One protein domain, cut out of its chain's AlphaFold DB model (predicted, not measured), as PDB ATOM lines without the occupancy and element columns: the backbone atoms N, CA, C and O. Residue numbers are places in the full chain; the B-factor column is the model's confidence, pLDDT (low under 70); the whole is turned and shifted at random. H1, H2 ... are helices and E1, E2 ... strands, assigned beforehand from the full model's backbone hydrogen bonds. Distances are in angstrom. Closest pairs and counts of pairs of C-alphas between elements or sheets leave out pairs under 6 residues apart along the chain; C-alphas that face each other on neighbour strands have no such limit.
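This is residues 82 to 218 of the 329 residues of an uncharacterized protein of Planctomycetaceae bacterium (UniProt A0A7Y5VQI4). This model has little regular structure: an elongated body mostly of loops, with H1 near its middle, short H2 at H1's end, and two separate hairpins, E3-E4 and E1-E2, the second reaching one end, where residues 146 to 151 stick out. Its 137 printed residues run H1 H2 E1 E2 E3 E4, class mixed, with 37 in named elements. It is only just compact, close to loose, with radius of gyration of the C-alphas 16.6 A and spans of 62 by 33 by 31 A.

E3, residues 181 to 185, and E4, residues 188 to 193, form an antiparallel hairpin; N 183 and O 191 are 2.9 A apart. H1, residues 82 to 94, touches H2, residues 108 to 112, with residues 92 to 94 alone, the closest C-alphas, Ile 93 and Phe 108, 4.9 A apart. Every O i to N i+4 pair in both is within hydrogen-bond range. E1, residues 141 to 144, and E2, residues 153 to 156, form another antiparallel hairpin; N 143 and O 154 are 2.8 A apart.

H1 starts at C-alpha 82 (17.791, 111.008, 138.880) and spans 18.2 A; E4 spans 14.8 A to C-alpha 193 (21.282, 102.870, 142.436).

The printed part has no cut. Links H1 to H2, H2 to E1 and E2 to E3 are long. Residues 100 to 102, 104, 197 to 210 and 214 to 218 have pLDDT under 70.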
ATOM      1  N   THR A  82      17.365 112.192 138.118       91.56
ATOM      2  CA  THR A  82      17.791 111.008 138.880       91.56
ATOM      3  C   THR A  82      18.230 111.379 140.291       91.56
ATOM      4  O   THR A  82      17.785 110.755 141.256       91.56
ATOM      5  N   VAL A  83      19.060 112.417 140.433       89.69
ATOM      6  CA  VAL A  83      19.510 112.916 141.741       89.69
ATOM      7  C   VAL A  83      18.324 113.380 142.582       89.69
ATOM      8  O   VAL A  83      18.227 113.031 143.760       89.69
ATOM      9  N   ALA A  84      17.390 114.121 141.980       91.94
ATOM     10  CA  ALA A  84      16.172 114.557 142.648       91.94
ATOM     11  C   ALA A  84      15.323 113.364 143.121       91.94
ATOM     12  O   ALA A  84      14.923 113.329 144.285       91.94
ATOM     13  N   SER A  85      15.116 112.355 142.267       92.88
ATOM     14  CA  SER A  85      14.400 111.124 142.622       92.88
ATOM     15  C   SER A  85      15.084 110.366 143.761       92.88
ATOM     16  O   SER A  85      14.419 109.975 144.715       92.88
ATOM     17  N   LEU A  86      16.409 110.197 143.719       92.00
ATOM     18  CA  LEU A  86      17.161 109.536 144.790       92.00
ATOM     19  C   LEU A  86      17.025 110.287 146.119       92.00
ATOM     20  O   LEU A  86      16.759 109.670 147.148       92.00
ATOM     21  N   ASN A  87      17.142 111.615 146.112       91.12
ATOM     22  CA  ASN A  87      16.957 112.426 147.317       91.12
ATOM     23  C   ASN A  87      15.520 112.359 147.853       91.12
ATOM     24  O   ASN A  87      15.330 112.303 149.071       91.12
ATOM     25  N   ALA A  88      14.519 112.313 146.970       93.50
ATOM     26  CA  ALA A  88      13.126 112.107 147.355       93.50
ATOM     27  C   ALA A  88      12.924 110.730 148.002       93.50
ATOM     28  O   ALA A  88      12.329 110.649 149.071       93.50
ATOM     29  N   ILE A  89      13.492 109.664 147.423       94.25
ATOM     30  CA  ILE A  89      13.450 108.311 147.995       94.25
ATOM     31  C   ILE A  89      14.149 108.274 149.358       94.25
ATOM     32  O   ILE A  89      13.591 107.749 150.317       94.25
ATOM     33  N   ARG A  90      15.343 108.870 149.486       91.50
ATOM     34  CA  ARG A  90      16.050 108.972 150.773       91.50
ATOM     35  C   ARG A  90      15.170 109.637 151.822       91.50
ATOM     36  O   ARG A  90      14.986 109.084 152.900       91.50
ATOM     37  N   THR A  91      14.630 110.805 151.491       91.44
ATOM     38  CA  THR A  91      13.792 111.594 152.400       91.44
ATOM     39  C   THR A  91      12.526 110.830 152.785       91.44
ATOM     40  O   THR A  91      12.155 110.821 153.951       91.44
ATOM     41  N   ALA A  92      11.910 110.120 151.840       94.12
ATOM     42  CA  ALA A  92      10.753 109.269 152.089       94.12
ATOM     43  C   ALA A  92      11.068 108.108 153.049       94.12
ATOM     44  O   ALA A  92      10.242 107.773 153.895       94.12
ATOM     45  N   ILE A  93      12.255 107.500 152.939       92.06
ATOM     46  CA  ILE A  93      12.659 106.364 153.778       92.06
ATOM     47  C   ILE A  93      13.083 106.827 155.173       92.06
ATOM     48  O   ILE A  93      12.490 106.393 156.156       92.06
ATOM     49  N   VAL A  94      14.101 107.690 155.269       87.50
ATOM     50  CA  VAL A  94      14.759 108.040 156.546       87.50
ATOM     51  C   VAL A  94      14.385 109.421 157.091       87.50
ATOM     52  O   VAL A  94      14.769 109.758 158.208       87.50
ATOM     53  N   GLY A  95      13.661 110.230 156.319       89.12
ATOM     54  CA  GLY A  95      13.369 111.623 156.647       89.12
ATOM     55  C   GLY A  95      14.410 112.594 156.095       89.12
ATOM     56  O   GLY A  95      15.450 112.207 155.554       89.12
ATOM     57  N   ASN A  96      14.118 113.889 156.207       86.94
ATOM     58  CA  ASN A  96      15.031 114.945 155.782       86.94
ATOM     59  C   ASN A  96      16.087 115.187 156.882       86.94
ATOM     60  O   ASN A  96      15.722 115.655 157.963       86.94
ATOM     61  N   PRO A  97      17.386 114.933 156.628       73.44
ATOM     62  CA  PRO A  97      18.430 115.119 157.637       73.44
ATOM     63  C   PRO A  97      18.665 116.594 157.995       73.44
ATOM     64  O   PRO A  97      19.259 116.879 159.029       73.44
ATOM     65  N   LEU A  98      18.221 117.534 157.152       79.31
ATOM     66  CA  LEU A  98      18.389 118.973 157.374       79.31
ATOM     67  C   LEU A  98      17.306 119.568 158.282       79.31
ATOM     68  O   LEU A  98      17.452 120.708 158.726       79.31
ATOM     69  N   MET A  99      16.227 118.828 158.566       73.19
ATOM     70  CA  MET A  99      15.203 119.296 159.500       73.19
ATOM     71  C   MET A  99      15.811 119.378 160.899       73.19
ATOM     72  O   MET A  99      16.090 118.363 161.533       73.19
ATOM     73  N   THR A 100      16.012 120.608 161.365       69.75
ATOM     74  CA  THR A 100      16.500 120.940 162.705       69.75
ATOM     75  C   THR A 100      15.323 121.500 163.503       69.75
ATOM     76  O   THR A 100      14.642 122.395 163.016       69.75
ATOM     77  N   GLY A 101      15.074 120.983 164.710       69.94
ATOM     78  CA  GLY A 101      13.981 121.443 165.587       69.94
ATOM     79  C   GLY A 101      12.873 120.412 165.830       69.94
ATOM     80  O   GLY A 101      13.105 119.217 165.615       69.94
ATOM     81  N   ASP A 102      11.715 120.911 166.280       68.81
ATOM     82  CA  ASP A 102      10.539 120.163 166.776       68.81
ATOM     83  C   ASP A 102       9.515 119.799 165.687       68.81
ATOM     84  O   ASP A 102       8.421 119.315 165.979       68.81
ATOM     85  N   GLU A 103       9.832 120.048 164.414       76.06
ATOM     86  CA  GLU A 103       8.932 119.665 163.330       76.06
ATOM     87  C   GLU A 103       8.797 118.134 163.259       76.06
ATOM     88  O   GLU A 103       9.809 117.421 163.270       76.06
ATOM     89  N   PRO A 104       7.562 117.607 163.170       68.94
ATOM     90  CA  PRO A 104       7.336 116.175 163.101       68.94
ATOM     91  C   PRO A 104       7.944 115.632 161.812       68.94
ATOM     92  O   PRO A 104       7.585 116.050 160.709       68.94
ATOM     93  N   ILE A 105       8.860 114.677 161.946       79.75
ATOM     94  CA  ILE A 105       9.443 114.019 160.784       79.75
ATOM     95  C   ILE A 105       8.491 112.968 160.259       79.75
ATOM     96  O   ILE A 105       8.041 112.073 160.967       79.75
ATOM     97  N   VAL A 106       8.204 113.108 158.973       88.44
ATOM     98  CA  VAL A 106       7.410 112.165 158.206       88.44
ATOM     99  C   VAL A 106       8.386 111.340 157.385       88.44
ATOM    100  O   VAL A 106       9.057 111.859 156.494       88.44
ATOM    101  N   SER A 107       8.507 110.062 157.723       92.69
ATOM    102  CA  SER A 107       9.310 109.103 156.967       92.69
ATOM    103  C   SER A 107       8.820 107.690 157.230       92.69
ATOM    104  O   SER A 107       8.263 107.415 158.294       92.69
ATOM    105  N   PHE A 108       9.062 106.788 156.281       93.19
ATOM    106  CA  PHE A 108       8.655 105.395 156.399       93.19
ATOM    107  C   PHE A 108       9.257 104.744 157.647       93.19
ATOM    108  O   PHE A 108       8.539 104.086 158.390       93.19
ATOM    109  N   VAL A 109      10.550 104.949 157.924       88.88
ATOM    110  CA  VAL A 109      11.187 104.318 159.090       88.88
ATOM    111  C   VAL A 109      10.665 104.905 160.406       88.88
ATOM    112  O   VAL A 109      10.461 104.151 161.354       88.88
ATOM    113  N   ALA A 110      10.390 106.213 160.471       86.31
ATOM    114  CA  ALA A 110       9.834 106.836 161.676       86.31
ATOM    115  C   ALA A 110       8.421 106.328 162.009       86.31
ATOM    116  O   ALA A 110       8.102 106.114 163.175       86.31
ATOM    117  N   ASP A 111       7.591 106.116 160.987       91.19
ATOM    118  CA  ASP A 111       6.184 105.747 161.154       91.19
ATOM    119  C   ASP A 111       5.991 104.216 161.272       91.19
ATOM    120  O   ASP A 111       5.151 103.735 162.042       91.19
ATOM    121  N   CYS A 112       6.791 103.435 160.538       90.75
ATOM    122  CA  CYS A 112       6.646 101.981 160.413       90.75
ATOM    123  C   CYS A 112       7.684 101.177 161.210       90.75
ATOM    124  O   CYS A 112       7.511  99.974 161.394       90.75
ATOM    125  N   GLY A 113       8.773 101.806 161.653       86.62
ATOM    126  CA  GLY A 113       9.813 101.153 162.442       86.62
ATOM    127  C   GLY A 113      10.724 100.187 161.677       86.62
ATOM    128  O   GLY A 113      11.473  99.426 162.281       86.62
ATOM    129  N   SER A 114      10.677 100.175 160.347       87.06
ATOM    130  CA  SER A 114      11.520  99.304 159.525       87.06
ATOM    131  C   SER A 114      11.876  99.945 158.198       87.06
ATOM    132  O   SER A 114      11.227 100.887 157.751       87.06
ATOM    133  N   LEU A 115      12.925  99.432 157.555       89.75
ATOM    134  CA  LEU A 115      13.196  99.749 156.159       89.75
ATOM    135  C   LEU A 115      12.129  99.125 155.247       89.75
ATOM    136  O   LEU A 115      11.679  98.004 155.518       89.75
ATOM    137  N   PRO A 116      11.785  99.785 154.125       92.12
ATOM    138  CA  PRO A 116      10.898  99.208 153.129       92.12
ATOM    139  C   PRO A 116      11.380  97.831 152.674       92.12
ATOM    140  O   PRO A 116      12.540  97.635 152.296       92.12
ATOM    141  N   GLN A 117      10.455  96.881 152.697       91.94
ATOM    142  CA  GLN A 117      10.673  95.539 152.185       91.94
ATOM    143  C   GLN A 117      10.318  95.497 150.698       91.94
ATOM    144  O   GLN A 117       9.354  96.133 150.257       91.94
ATOM    145  N   LYS A 118      11.074  94.720 149.920       91.81
ATOM    146  CA  LYS A 118      10.787  94.527 148.497       91.81
ATOM    147  C   LYS A 118       9.371  93.974 148.319       91.81
ATOM    148  O   LYS A 118       8.975  93.013 148.980       91.81
ATOM    149  N   THR A 119       8.620  94.554 147.391       90.56
ATOM    150  CA  THR A 119       7.276  94.086 147.044       90.56
ATOM    151  C   THR A 119       7.291  93.462 145.652       90.56
ATOM    152  O   THR A 119       7.675  94.103 144.679       90.56
ATOM    153  N   GLY A 120       6.866  92.200 145.550       89.88
ATOM    154  CA  GLY A 120       6.826  91.470 144.281       89.88
ATOM    155  C   GLY A 120       8.199  91.012 143.766       89.88
ATOM    156  O   GLY A 120       9.172  90.890 144.516       89.88
ATOM    157  N   THR A 121       8.248  90.687 142.472       92.75
ATOM    158  CA  THR A 121       9.451  90.199 141.772       92.75
ATOM    159  C   THR A 121      10.076  91.245 140.853       92.75
ATOM    160  O   THR A 121      11.295  91.235 140.699       92.75
ATOM    161  N   ASP A 122       9.276  92.158 140.297       93.19
ATOM    162  CA  ASP A 122       9.727  93.229 139.402       93.19
ATOM    163  C   ASP A 122      10.366  94.387 140.208       93.19
ATOM    164  O   ASP A 122       9.681  94.986 141.046       93.19
ATOM    165  N   PRO A 123      11.652  94.724 139.960       89.75
ATOM    166  CA  PRO A 123      12.357  95.825 140.620       89.75
ATOM    167  C   PRO A 123      11.626  97.167 140.562       89.75
ATOM    168  O   PRO A 123      11.706  97.947 141.509       89.75
ATOM    169  N   ALA A 124      10.853  97.427 139.503       90.31
ATOM    170  CA  ALA A 124      10.096  98.670 139.369       90.31
ATOM    171  C   ALA A 124       9.049  98.869 140.485       90.31
ATOM    172  O   ALA A 124       8.625  99.997 140.734       90.31
ATOM    173  N   TYR A 125       8.666  97.787 141.171       92.69
ATOM    174  CA  TYR A 125       7.708  97.781 142.276       92.69
ATOM    175  C   TYR A 125       8.354  97.578 143.653       92.69
ATOM    176  O   TYR A 125       7.646  97.498 144.655       92.69
ATOM    177  N   TYR A 126       9.686  97.522 143.767       93.94
ATOM    178  CA  TYR A 126      10.327  97.290 145.071       93.94
ATOM    179  C   TYR A 126      10.059  98.420 146.070       93.94
ATOM    180  O   TYR A 126       9.921  98.155 147.260       93.94
ATOM    181  N   LEU A 127       9.887  99.654 145.587       94.19
ATOM    182  CA  LEU A 127       9.547 100.823 146.404       94.19
ATOM    183  C   LEU A 127       8.041 101.037 146.588       94.19
ATOM    184  O   LEU A 127       7.632 102.084 147.082       94.19
ATOM    185  N   LYS A 128       7.205 100.054 146.236       95.19
ATOM    186  CA  LYS A 128       5.745 100.169 146.339       95.19
ATOM    187  C   LYS A 128       5.261 100.457 147.766       95.19
ATOM    188  O   LYS A 128       4.268 101.148 147.947       95.19
ATOM    189  N   ALA A 129       6.009 100.019 148.779       94.94
ATOM    190  CA  ALA A 129       5.752 100.344 150.184       94.94
ATOM    191  C   ALA A 129       5.801 101.854 150.501       94.94
ATOM    192  O   ALA A 129       5.238 102.300 151.502       94.94
ATOM    193  N   LEU A 130       6.470 102.652 149.661       96.19
ATOM    194  CA  LEU A 130       6.531 104.107 149.801       96.19
ATOM    195  C   LEU A 130       5.347 104.824 149.156       96.19
ATOM    196  O   LEU A 130       5.208 106.022 149.363       96.19
ATOM    197  N   THR A 131       4.529 104.141 148.359       96.19
ATOM    198  CA  THR A 131       3.419 104.743 147.602       96.19
ATOM    199  C   THR A 131       2.072 104.135 147.971       96.19
ATOM    200  O   THR A 131       1.042 104.794 147.863       96.19
ATOM    201  N   GLU A 132       2.070 102.890 148.441       95.94
ATOM    202  CA  GLU A 132       0.888 102.135 148.835       95.94
ATOM    203  C   GLU A 132       1.120 101.432 150.175       95.94
ATOM    204  O   GLU A 132       2.254 101.110 150.537       95.94
ATOM    205  N   LEU A 133       0.025 101.175 150.895       96.38
ATOM    206  CA  LEU A 133       0.041 100.461 152.167       96.38
ATOM    207  C   LEU A 133       0.642  99.054 151.978       96.38
ATOM    208  O   LEU A 133       0.065  98.250 151.238       96.38
ATOM    209  N   PRO A 134       1.769  98.721 152.639       94.38
ATOM    210  CA  PRO A 134       2.355  97.390 152.550       94.38
ATOM    211  C   PRO A 134       1.413  96.324 153.113       94.38
ATOM    212  O   PRO A 134       0.736  96.536 154.119       94.38
ATOM    213  N   SER A 135       1.404  95.141 152.496       92.75
ATOM    214  CA  SER A 135       0.635  94.006 153.016       92.75
ATOM    215  C   SER A 135       1.103  93.637 154.426       92.75
ATOM    216  O   SER A 135       2.301  93.506 154.664       92.75
ATOM    217  N   GLY A 136       0.158  93.466 155.352       90.81
ATOM    218  CA  GLY A 136       0.441  93.158 156.759       90.81
ATOM    219  C   GLY A 136       0.804  94.371 157.618       90.81
ATOM    220  O   GLY A 136       0.820  94.252 158.839       90.81
ATOM    221  N   MET A 137       1.027  95.541 157.017       93.81
ATOM    222  CA  MET A 137       1.251  96.773 157.760       93.81
ATOM    223  C   MET A 137      -0.075  97.443 158.098       93.81
ATOM    224  O   MET A 137      -1.001  97.508 157.288       93.81
ATOM    225  N   SER A 138      -0.170  97.957 159.316       95.00
ATOM    226  CA  SER A 138      -1.336  98.712 159.742       95.00
ATOM    227  C   SER A 138      -1.310 100.149 159.229       95.00
ATOM    228  O   SER A 138      -0.251 100.766 159.118       95.00
ATOM    229  N   SER A 139      -2.490 100.701 158.935       96.31
ATOM    230  CA  SER A 139      -2.634 102.128 158.653       96.31
ATOM    231  C   SER A 139      -2.247 102.957 159.873       96.31
ATOM    232  O   SER A 139      -2.520 102.551 161.011       96.31
ATOM    233  N   TYR A 140      -1.679 104.133 159.622       95.50
ATOM    234  CA  TYR A 140      -1.314 105.091 160.654       95.50
ATOM    235  C   TYR A 140      -2.497 105.410 161.562       95.50
ATOM    236  O   TYR A 140      -3.564 105.828 161.105       95.50
ATOM    237  N   GLN A 141      -2.308 105.179 162.853       95.44
ATOM    238  CA  GLN A 141      -3.329 105.398 163.860       95.44
ATOM    239  C   GLN A 141      -2.696 105.677 165.218       95.44
ATOM    240  O   GLN A 141      -1.531 105.372 165.472       95.44
ATOM    241  N   ILE A 142      -3.504 106.248 166.101       94.00
ATOM    242  CA  ILE A 142      -3.173 106.339 167.515       94.00
ATOM    243  C   ILE A 142      -3.263 104.930 168.101       94.00
ATOM    244  O   ILE A 142      -4.292 104.266 167.961       94.00
ATOM    245  N   ARG A 143      -2.195 104.476 168.753       93.88
ATOM    246  CA  ARG A 143      -2.136 103.195 169.451       93.88
ATOM    247  C   ARG A 143      -1.809 103.399 170.914       93.88
ATOM    248  O   ARG A 143      -0.923 104.172 171.270       93.88
ATOM    249  N   THR A 144      -2.518 102.646 171.735       94.62
ATOM    250  CA  THR A 144      -2.242 102.499 173.157       94.62
ATOM    251  C   THR A 144      -1.284 101.331 173.356       94.62
ATOM    252  O   THR A 144      -1.415 100.311 172.673       94.62
ATOM    253  N   ALA A 145      -0.309 101.479 174.250       91.38
ATOM    254  CA  ALA A 145       0.618 100.404 174.564       91.38
ATOM    255  C   ALA A 145      -0.110  99.230 175.243       91.38
ATOM    256  O   ALA A 145      -1.163  99.416 175.867       91.38
ATOM    257  N   PRO A 146       0.397  97.997 175.081       88.56
ATOM    258  CA  PRO A 146      -0.169  96.841 175.761       88.56
ATOM    259  C   PRO A 146      -0.056  96.989 177.285       88.56
ATOM    260  O   PRO A 146       0.778  97.732 177.796       88.56
ATOM    261  N   TRP A 147      -0.889  96.243 178.014       85.94
ATOM    262  CA  TRP A 147      -0.784  96.136 179.471       85.94
ATOM    263  C   TRP A 147       0.651  95.729 179.880       85.94
ATOM    264  O   TRP A 147       1.221  94.857 179.214       85.94
ATOM    265  N   PRO A 148       1.237  96.321 180.941       87.25
ATOM    266  CA  PRO A 148       0.605  97.168 181.966       87.25
ATOM    267  C   PRO A 148       0.443  98.657 181.617       87.25
ATOM    268  O   PRO A 148      -0.146  99.394 182.398       87.25
ATOM    269  N   ASP A 149       0.883  99.099 180.440       89.81
ATOM    270  CA  ASP A 149       1.130 100.518 180.155       89.81
ATOM    271  C   ASP A 149       0.059 101.180 179.280       89.81
ATOM    272  O   ASP A 149       0.351 101.929 178.349       89.81
ATOM    273  N   ASN A 150      -1.212 100.895 179.548       91.38
ATOM    274  CA  ASN A 150      -2.326 101.371 178.721       91.38
ATOM    275  C   ASN A 150      -2.568 102.900 178.771       91.38
ATOM    276  O   ASN A 150      -3.443 103.413 178.075       91.38
ATOM    277  N   ASP A 151      -1.808 103.634 179.576       87.56
ATOM    278  CA  ASP A 151      -1.747 105.093 179.614       87.56
ATOM    279  C   ASP A 151      -0.800 105.677 178.547       87.56
ATOM    280  O   ASP A 151      -0.914 106.843 178.154       87.56
ATOM    281  N   ILE A 152       0.111 104.859 178.014       87.94
ATOM    282  CA  ILE A 152       1.050 105.258 176.973       87.94
ATOM    283  C   ILE A 152       0.362 105.209 175.612       87.94
ATOM    284  O   ILE A 152      -0.073 104.162 175.136       87.94
ATOM    285  N   VAL A 153       0.307 106.363 174.948       89.81
ATOM    286  CA  VAL A 153      -0.324 106.523 173.638       89.81
ATOM    287  C   VAL A 153       0.679 107.104 172.650       89.81
ATOM    288  O   VAL A 153       1.225 108.177 172.877       89.81
ATOM    289  N   THR A 154       0.913 106.437 171.525       88.75
ATOM    290  CA  THR A 154       1.752 106.981 170.449       88.75
ATOM    291  C   THR A 154       1.124 106.731 169.088       88.75
ATOM    292  O   THR A 154       0.143 106.004 168.948       88.75
ATOM    293  N   TYR A 155       1.672 107.380 168.074       90.00
ATOM    294  CA  TYR A 155       1.232 107.219 166.709       90.00
ATOM    295  C   TYR A 155       2.166 106.275 165.970       90.00
ATOM    296  O   TYR A 155       3.368 106.523 165.912       90.00
ATOM    297  N   THR A 156       1.612 105.228 165.367       91.75
ATOM    298  CA  THR A 156       2.391 104.271 164.578       91.75
ATOM    299  C   THR A 156       1.593 103.765 163.382       91.75
ATOM    300  O   THR A 156       0.364 103.890 163.331       91.75
ATOM    301  N   GLY A 157       2.296 103.164 162.426       93.75
ATOM    302  CA  GLY A 157       1.719 102.569 161.225       93.75
ATOM    303  C   GLY A 157       1.956 103.424 159.986       93.75
ATOM    304  O   GLY A 157       2.486 104.525 160.046       93.75
ATOM    305  N   TRP A 158       1.552 102.915 158.830       96.06
ATOM    306  CA  TRP A 158       1.830 103.536 157.541       96.06
ATOM    307  C   TRP A 158       0.994 104.803 157.320       96.06
ATOM    308  O   TRP A 158      -0.236 104.727 157.220       96.06
ATOM    309  N   ARG A 159       1.649 105.971 157.252       95.31
ATOM    310  CA  ARG A 159       0.977 107.279 157.150       95.31
ATOM    311  C   ARG A 159       0.633 107.690 155.727       95.31
ATOM    312  O   ARG A 159      -0.272 108.504 155.547       95.31
ATOM    313  N   GLY A 160       1.282 107.134 154.711       84.94
ATOM    314  CA  GLY A 160       0.862 107.445 153.356       84.94
ATOM    315  C   GLY A 160       1.888 107.167 152.286       84.94
ATOM    316  O   GLY A 160       2.968 106.647 152.572       84.94
ATOM    317  N   PRO A 161       1.563 107.565 151.045       95.62
ATOM    318  CA  PRO A 161       2.594 107.697 150.046       95.62
ATOM    319  C   PRO A 161       3.625 108.712 150.561       95.62
ATOM    320  O   PRO A 161       3.362 109.911 150.627       95.62
ATOM    321  N   TYR A 162       4.795 108.219 150.955       96.00
ATOM    322  CA  TYR A 162       5.950 109.012 151.372       96.00
ATOM    323  C   TYR A 162       6.660 109.647 150.171       96.00
ATOM    324  O   TYR A 162       7.465 110.560 150.333       96.00
ATOM    325  N   ILE A 163       6.359 109.171 148.959       95.56
ATOM    326  CA  ILE A 163       6.827 109.744 147.702       95.56
ATOM    327  C   ILE A 163       5.646 109.998 146.763       95.56
ATOM    328  O   ILE A 163       4.753 109.163 146.611       95.56
ATOM    329  N   ALA A 164       5.649 111.164 146.118       94.56
ATOM    330  CA  ALA A 164       4.690 111.487 145.075       94.56
ATOM    331  C   ALA A 164       5.149 110.882 143.743       94.56
ATOM    332  O   ALA A 164       6.264 111.144 143.283       94.56
ATOM    333  N   LEU A 165       4.283 110.088 143.118       93.00
ATOM    334  CA  LEU A 165       4.531 109.556 141.784       93.00
ATOM    335  C   LEU A 165       4.151 110.584 140.707       93.00
ATOM    336  O   LEU A 165       3.190 111.340 140.888       93.00
ATOM    337  N   PRO A 166       4.864 110.614 139.566       89.50
ATOM    338  CA  PRO A 166       4.419 111.363 138.401       89.50
ATOM    339  C   PRO A 166       3.018 110.924 137.942       89.50
ATOM    340  O   PRO A 166       2.597 109.785 138.145       89.50
ATOM    341  N   LEU A 167       2.289 111.825 137.280       91.44
ATOM    342  CA  LEU A 167       0.979 111.492 136.717       91.44
ATOM    343  C   LEU A 167       1.110 110.343 135.705       91.44
ATOM    344  O   LEU A 167       2.007 110.352 134.864       91.44
ATOM    345  N   ASN A 168       0.172 109.393 135.752       91.62
ATOM    346  CA  ASN A 168       0.097 108.228 134.860       91.62
ATOM    347  C   ASN A 168       1.254 107.221 134.982       91.62
ATOM    348  O   ASN A 168       1.492 106.454 134.049       91.62
ATOM    349  N   THR A 169       1.961 107.186 136.114       92.00
ATOM    350  CA  THR A 169       2.879 106.084 136.415       92.00
ATOM    351  C   THR A 169       2.669 105.558 137.827       92.00
ATOM    352  O   THR A 169       2.394 106.309 138.758       92.00
ATOM    353  N   ASP A 170       2.792 104.244 137.966       92.12
ATOM    354  CA  ASP A 170       2.825 103.493 139.218       92.12
ATOM    355  C   ASP A 170       4.268 103.148 139.640       92.12
ATOM    356  O   ASP A 170       4.477 102.413 140.604       92.12
ATOM    357  N   LYS A 171       5.272 103.658 138.909       92.44
ATOM    358  CA  LYS A 171       6.683 103.286 139.052       92.44
ATOM    359  C   LYS A 171       7.545 104.491 139.396       92.44
ATOM    360  O   LYS A 171       7.406 105.573 138.828       92.44
ATOM    361  N   VAL A 172       8.506 104.266 140.288       91.81
ATOM    362  CA  VAL A 172       9.580 105.221 140.567       91.81
ATOM    363  C   VAL A 172      10.720 104.923 139.595       91.81
ATOM    364  O   VAL A 172      11.406 103.911 139.729       91.81
ATOM    365  N   LEU A 173      10.879 105.779 138.587       92.75
ATOM    366  CA  LEU A 173      11.878 105.630 137.526       92.75
ATOM    367  C   LEU A 173      12.950 106.717 137.628       92.75
ATOM    368  O   LEU A 173      12.717 107.797 138.184       92.75
ATOM    369  N   ASP A 174      14.121 106.432 137.072       92.56
ATOM    370  CA  ASP A 174      15.209 107.396 136.973       92.56
ATOM    371  C   ASP A 174      15.007 108.404 135.819       92.56
ATOM    372  O   ASP A 174      13.950 108.492 135.177       92.56
ATOM    373  N   GLY A 175      16.019 109.237 135.585       91.31
ATOM    374  CA  GLY A 175      16.023 110.237 134.523       91.31
ATOM    375  C   GLY A 175      15.882 109.670 133.115       91.31
ATOM    376  O   GLY A 175      15.270 110.320 132.268       91.31
ATOM    377  N   TRP A 176      16.370 108.448 132.895       91.69
ATOM    378  CA  TRP A 176      16.327 107.728 131.620       91.69
ATOM    379  C   TRP A 176      15.127 106.789 131.510       91.69
ATOM    380  O   TRP A 176      15.031 106.017 130.558       91.69
ATOM    381  N   ASN A 177      14.177 106.892 132.446       91.81
ATOM    382  CA  ASN A 177      12.970 106.073 132.488       91.81
ATOM    383  C   ASN A 177      13.257 104.580 132.746       91.81
ATOM    384  O   ASN A 177      12.441 103.724 132.399       91.81
ATOM    385  N   ASN A 178      14.392 104.278 133.378       91.25
ATOM    386  CA  ASN A 178      14.757 102.939 133.817       91.25
ATOM    387  C   ASN A 178      14.363 102.733 135.289       91.25
ATOM    388  O   ASN A 178      14.316 103.695 136.066       91.25
ATOM    389  N   PRO A 179      14.046 101.493 135.704       91.81
ATOM    390  CA  PRO A 179      13.867 101.186 137.115       91.81
ATOM    391  C   PRO A 179      15.195 101.343 137.864       91.81
ATOM    392  O   PRO A 179      16.274 101.127 137.308       91.81
ATOM    393  N   PHE A 180      15.112 101.684 139.148       91.56
ATOM    394  CA  PHE A 180      16.282 101.657 140.020       91.56
ATOM    395  C   PHE A 180      16.768 100.214 140.232       91.56
ATOM    396  O   PHE A 180      15.987  99.263 140.275       91.56
ATOM    397  N   ASN A 181      18.077 100.072 140.392       90.12
ATOM    398  CA  ASN A 181      18.733  98.857 140.840       90.12
ATOM    399  C   ASN A 181      18.772  98.840 142.369       90.12
ATOM    400  O   ASN A 181      19.066  99.853 143.008       90.12
ATOM    401  N   PHE A 182      18.515  97.675 142.955       89.25
ATOM    402  CA  PHE A 182      18.444  97.501 144.401       89.25
ATOM    403  C   PHE A 182      19.436  96.438 144.857       89.25
ATOM    404  O   PHE A 182      19.491  95.351 144.283       89.25
ATOM    405  N   VAL A 183      20.173  96.725 145.928       88.62
ATOM    406  CA  VAL A 183      20.879  95.689 146.691       88.62
ATOM    407  C   VAL A 183      20.001  95.312 147.870       88.62
ATOM    408  O   VAL A 183      19.483  96.182 148.573       88.62
ATOM    409  N   LEU A 184      19.811  94.009 148.049       88.12
ATOM    410  CA  LEU A 184      18.924  93.442 149.053       88.12
ATOM    411  C   LEU A 184      19.736  92.667 150.092       88.12
ATOM    412  O   LEU A 184      20.649  91.922 149.737       88.12
ATOM    413  N   SER A 185      19.351  92.788 151.361       85.75
ATOM    414  CA  SER A 185      19.706  91.833 152.415       85.75
ATOM    415  C   SER A 185      18.432  91.077 152.790       85.75
ATOM    416  O   SER A 185      17.559  91.602 153.478       85.75
ATOM    417  N   GLY A 186      18.252  89.878 152.231       88.81
ATOM    418  CA  GLY A 186      16.966  89.176 152.286       88.81
ATOM    419  C   GLY A 186      15.873  89.936 151.523       88.81
ATOM    420  O   GLY A 186      15.953  90.079 150.302       88.81
ATOM    421  N   ASN A 187      14.851  90.414 152.240       88.00
ATOM    422  CA  ASN A 187      13.775  91.239 151.674       88.00
ATOM    423  C   ASN A 187      13.970  92.742 151.917       88.00
ATOM    424  O   ASN A 187      13.250  93.539 151.313       88.00
ATOM    425  N   THR A 188      14.944  93.133 152.739       86.19
ATOM    426  CA  THR A 188      15.205  94.536 153.051       86.19
ATOM    427  C   THR A 188      16.019  95.194 151.944       86.19
ATOM    428  O   THR A 188      17.036  94.653 151.500       86.19
ATOM    429  N   ILE A 189      15.603  96.389 151.526       87.44
ATOM    430  CA  ILE A 189      16.360  97.224 150.591       87.44
ATOM    431  C   ILE A 189      17.513  97.901 151.343       87.44
ATOM    432  O   ILE A 189      17.284  98.791 152.157       87.44
ATOM    433  N   THR A 190      18.754  97.498 151.057       84.06
ATOM    434  CA  THR A 190      19.961  98.046 151.701       84.06
ATOM    435  C   THR A 190      20.722  99.014 150.817       84.06
ATOM    436  O   THR A 190      21.495  99.820 151.327       84.06
ATOM    437  N   SER A 191      20.518  98.997 149.498       86.31
ATOM    438  CA  SER A 191      20.947 100.126 148.680       86.31
ATOM    439  C   SER A 191      20.132 100.333 147.417       86.31
ATOM    440  O   SER A 191      19.481  99.407 146.933       86.31
ATOM    441  N   ILE A 192      20.177 101.564 146.909       89.31
ATOM    442  CA  ILE A 192      19.478 101.999 145.698       89.31
ATOM    443  C   ILE A 192      20.481 102.687 144.772       89.31
ATOM    444  O   ILE A 192      21.260 103.543 145.206       89.31
ATOM    445  N   GLN A 193      20.447 102.318 143.497       88.75
ATOM    446  CA  GLN A 193      21.282 102.870 142.436       88.75
ATOM    447  C   GLN A 193      20.434 103.107 141.183       88.75
ATOM    448  O   GLN A 193      19.487 102.368 140.929       88.75
ATOM    449  N   SER A 194      20.753 104.128 140.388       87.94
ATOM    450  CA  SER A 194      20.109 104.322 139.080       87.94
ATOM    451  C   SER A 194      20.319 103.108 138.168       87.94
ATOM    452  O   SER A 194      21.361 102.451 138.241       87.94
ATOM    453  N   GLY A 195      19.359 102.850 137.276       83.19
ATOM    454  CA  GLY A 195      19.566 101.964 136.126       83.19
ATOM    455  C   GLY A 195      20.619 102.518 135.162       83.19
ATOM    456  O   GLY A 195      21.349 101.750 134.541       83.19
ATOM    457  N   GLY A 196      20.728 103.851 135.114       77.44
ATOM    458  CA  GLY A 196      21.648 104.583 134.249       77.44
ATOM    459  C   GLY A 196      21.150 104.633 132.806       77.44
ATOM    460  O   GLY A 196      20.139 104.018 132.461       77.44
ATOM    461  N   GLY A 197      21.851 105.382 131.957       61.44
ATOM    462  CA  GLY A 197      21.681 105.328 130.505       61.44
ATOM    463  C   GLY A 197      22.519 104.209 129.872       61.44
ATOM    464  O   GLY A 197      23.356 103.587 130.524       61.44
ATOM    465  N   ILE A 198      22.330 103.956 128.575       54.94
ATOM    466  CA  ILE A 198      23.309 103.225 127.741       54.94
ATOM    467  C   ILE A 198      24.645 103.991 127.808       54.94
ATOM    468  O   ILE A 198      24.601 105.199 128.001       54.94
ATOM    469  N   GLU A 199      25.805 103.333 127.679       56.47
ATOM    470  CA  GLU A 199      27.150 103.938 127.772       56.47
ATOM    471  C   GLU A 199      27.310 105.255 126.978       56.47
ATOM    472  O   GLU A 199      27.755 105.276 125.831       56.47
ATOM    473  N   THR A 200      26.954 106.382 127.593       56.78
ATOM    474  CA  THR A 200      27.291 107.727 127.137       56.78
ATOM    475  C   THR A 200      28.401 108.268 128.037       56.78
ATOM    476  O   THR A 200      28.495 107.887 129.206       56.78
ATOM    477  N   PRO A 201      29.257 109.182 127.551       59.16
ATOM    478  CA  PRO A 201      30.270 109.839 128.388       59.16
ATOM    479  C   PRO A 201      29.671 110.651 129.554       59.16
ATOM    480  O   PRO A 201      30.405 111.079 130.440       59.16
ATOM    481  N   TYR A 202      28.348 110.843 129.564       52.72
ATOM    482  CA  TYR A 202      27.576 111.487 130.626       52.72
ATOM    483  C   TYR A 202      26.976 110.494 131.630       52.72
ATOM    484  O   TYR A 202      26.440 110.909 132.655       52.72
ATOM    485  N   ASN A 203      27.125 109.187 131.391       54.03
ATOM    486  CA  ASN A 203      26.755 108.104 132.299       54.03
ATOM    487  C   ASN A 203      27.781 107.968 133.441       54.03
ATOM    488  O   ASN A 203      28.253 106.880 133.778       54.03
ATOM    489  N   ILE A 204      28.187 109.108 134.002       50.22
ATOM    490  CA  ILE A 204      28.985 109.170 135.218       50.22
ATOM    491  C   ILE A 204      28.181 108.424 136.277       50.22
ATOM    492  O   ILE A 204      27.006 108.712 136.478       50.22
ATOM    493  N   LEU A 205      28.805 107.451 136.939       50.38
ATOM    494  CA  LEU A 205      28.211 106.739 138.065       50.38
ATOM    495  C   LEU A 205      27.761 107.760 139.124       50.38
ATOM    496  O   LEU A 205      28.584 108.297 139.867       50.38
ATOM    497  N   ILE A 206      26.463 108.050 139.173       51.09
ATOM    498  CA  ILE A 206      25.871 108.990 140.124       51.09
ATOM    499  C   ILE A 206      25.420 108.228 141.370       51.09
ATOM    500  O   ILE A 206      24.499 107.412 141.281       51.09
ATOM    501  N   PRO A 207      25.964 108.550 142.551       51.88
ATOM    502  CA  PRO A 207      27.388 108.412 142.862       51.88
ATOM    503  C   PRO A 207      27.863 106.964 142.602       51.88
ATOM    504  O   PRO A 207      27.077 106.024 142.685       51.88
ATOM    505  N   SER A 208      29.160 106.732 142.368       50.66
ATOM    506  CA  SER A 208      29.725 105.366 142.294       50.66
ATOM    507  C   SER A 208      29.502 104.542 143.562       50.66
ATOM    508  O   SER A 208      29.651 103.323 143.552       50.66
ATOM    509  N   THR A 209      29.146 105.210 144.656       56.66
ATOM    510  CA  THR A 209      28.665 104.596 145.883       56.66
ATOM    511  C   THR A 209      27.134 104.575 145.869       56.66
ATOM    512  O   THR A 209      26.527 105.652 145.939       56.66
ATOM    513  N   PRO A 210      26.507 103.386 145.821       62.62
ATOM    514  CA  PRO A 210      25.068 103.234 145.996       62.62
ATOM    515  C   PRO A 210      24.577 104.024 147.208       62.62
ATOM    516  O   PRO A 210      25.300 104.164 148.199       62.62
ATOM    517  N   MET A 211      23.337 104.512 147.170       74.12
ATOM    518  CA  MET A 211      22.716 105.025 148.385       74.12
ATOM    519  C   MET A 211      22.553 103.857 149.348       74.12
ATOM    520  O   MET A 211      21.646 103.056 149.168       74.12
ATOM    521  N   GLN A 212      23.446 103.737 150.327       78.50
ATOM    522  CA  GLN A 212      23.424 102.642 151.285       78.50
ATOM    523  C   GLN A 212      22.590 103.007 152.511       78.50
ATOM    524  O   GLN A 212      22.813 104.024 153.164       78.50
ATOM    525  N   PHE A 213      21.657 102.123 152.824       75.12
ATOM    526  CA  PHE A 213      20.968 102.015 154.093       75.12
ATOM    527  C   PHE A 213      21.655 100.885 154.853       75.12
ATOM    528  O   PHE A 213      21.396  99.706 154.615       75.12
ATOM    529  N   ASN A 214      22.597 101.224 155.727       68.25
ATOM    530  CA  ASN A 214      23.165 100.221 156.615       68.25
ATOM    531  C   ASN A 214      22.173 100.013 157.767       68.25
ATOM    532  O   ASN A 214      21.908 100.954 158.512       68.25
ATOM    533  N   GLU A 215      21.634  98.806 157.930       64.38
ATOM    534  CA  GLU A 215      20.756  98.483 159.062       64.38
ATOM    535  C   GLU A 215      21.430  98.795 160.407       64.38
ATOM    536  O   GLU A 215      20.778  99.313 161.300       64.38
ATOM    537  N   ALA A 216      22.751  98.620 160.541       63.44
ATOM    538  CA  ALA A 216      23.491  99.028 161.741       63.44
ATOM    539  C   ALA A 216      23.611 100.557 161.895       63.44
ATOM    540  O   ALA A 216      23.777 101.058 163.000       63.44
ATOM    541  N   SER A 217      23.502 101.317 160.801       61.56
ATOM    542  CA  SER A 217      23.342 102.781 160.860       61.56
ATOM    543  C   SER A 217      21.893 103.216 161.079       61.56
ATOM    544  O   SER A 217      21.657 104.411 161.233       61.56
ATOM    545  N   LEU A 218      20.953 102.259 161.061       62.81
ATOM    546  CA  LEU A 218      19.510 102.415 161.275       62.81
ATOM    547  C   LEU A 218      19.003 101.716 162.548       62.81
ATOM    548  O   LEU A 218      17.817 101.790 162.853       62.81
TER     549      LEU A 218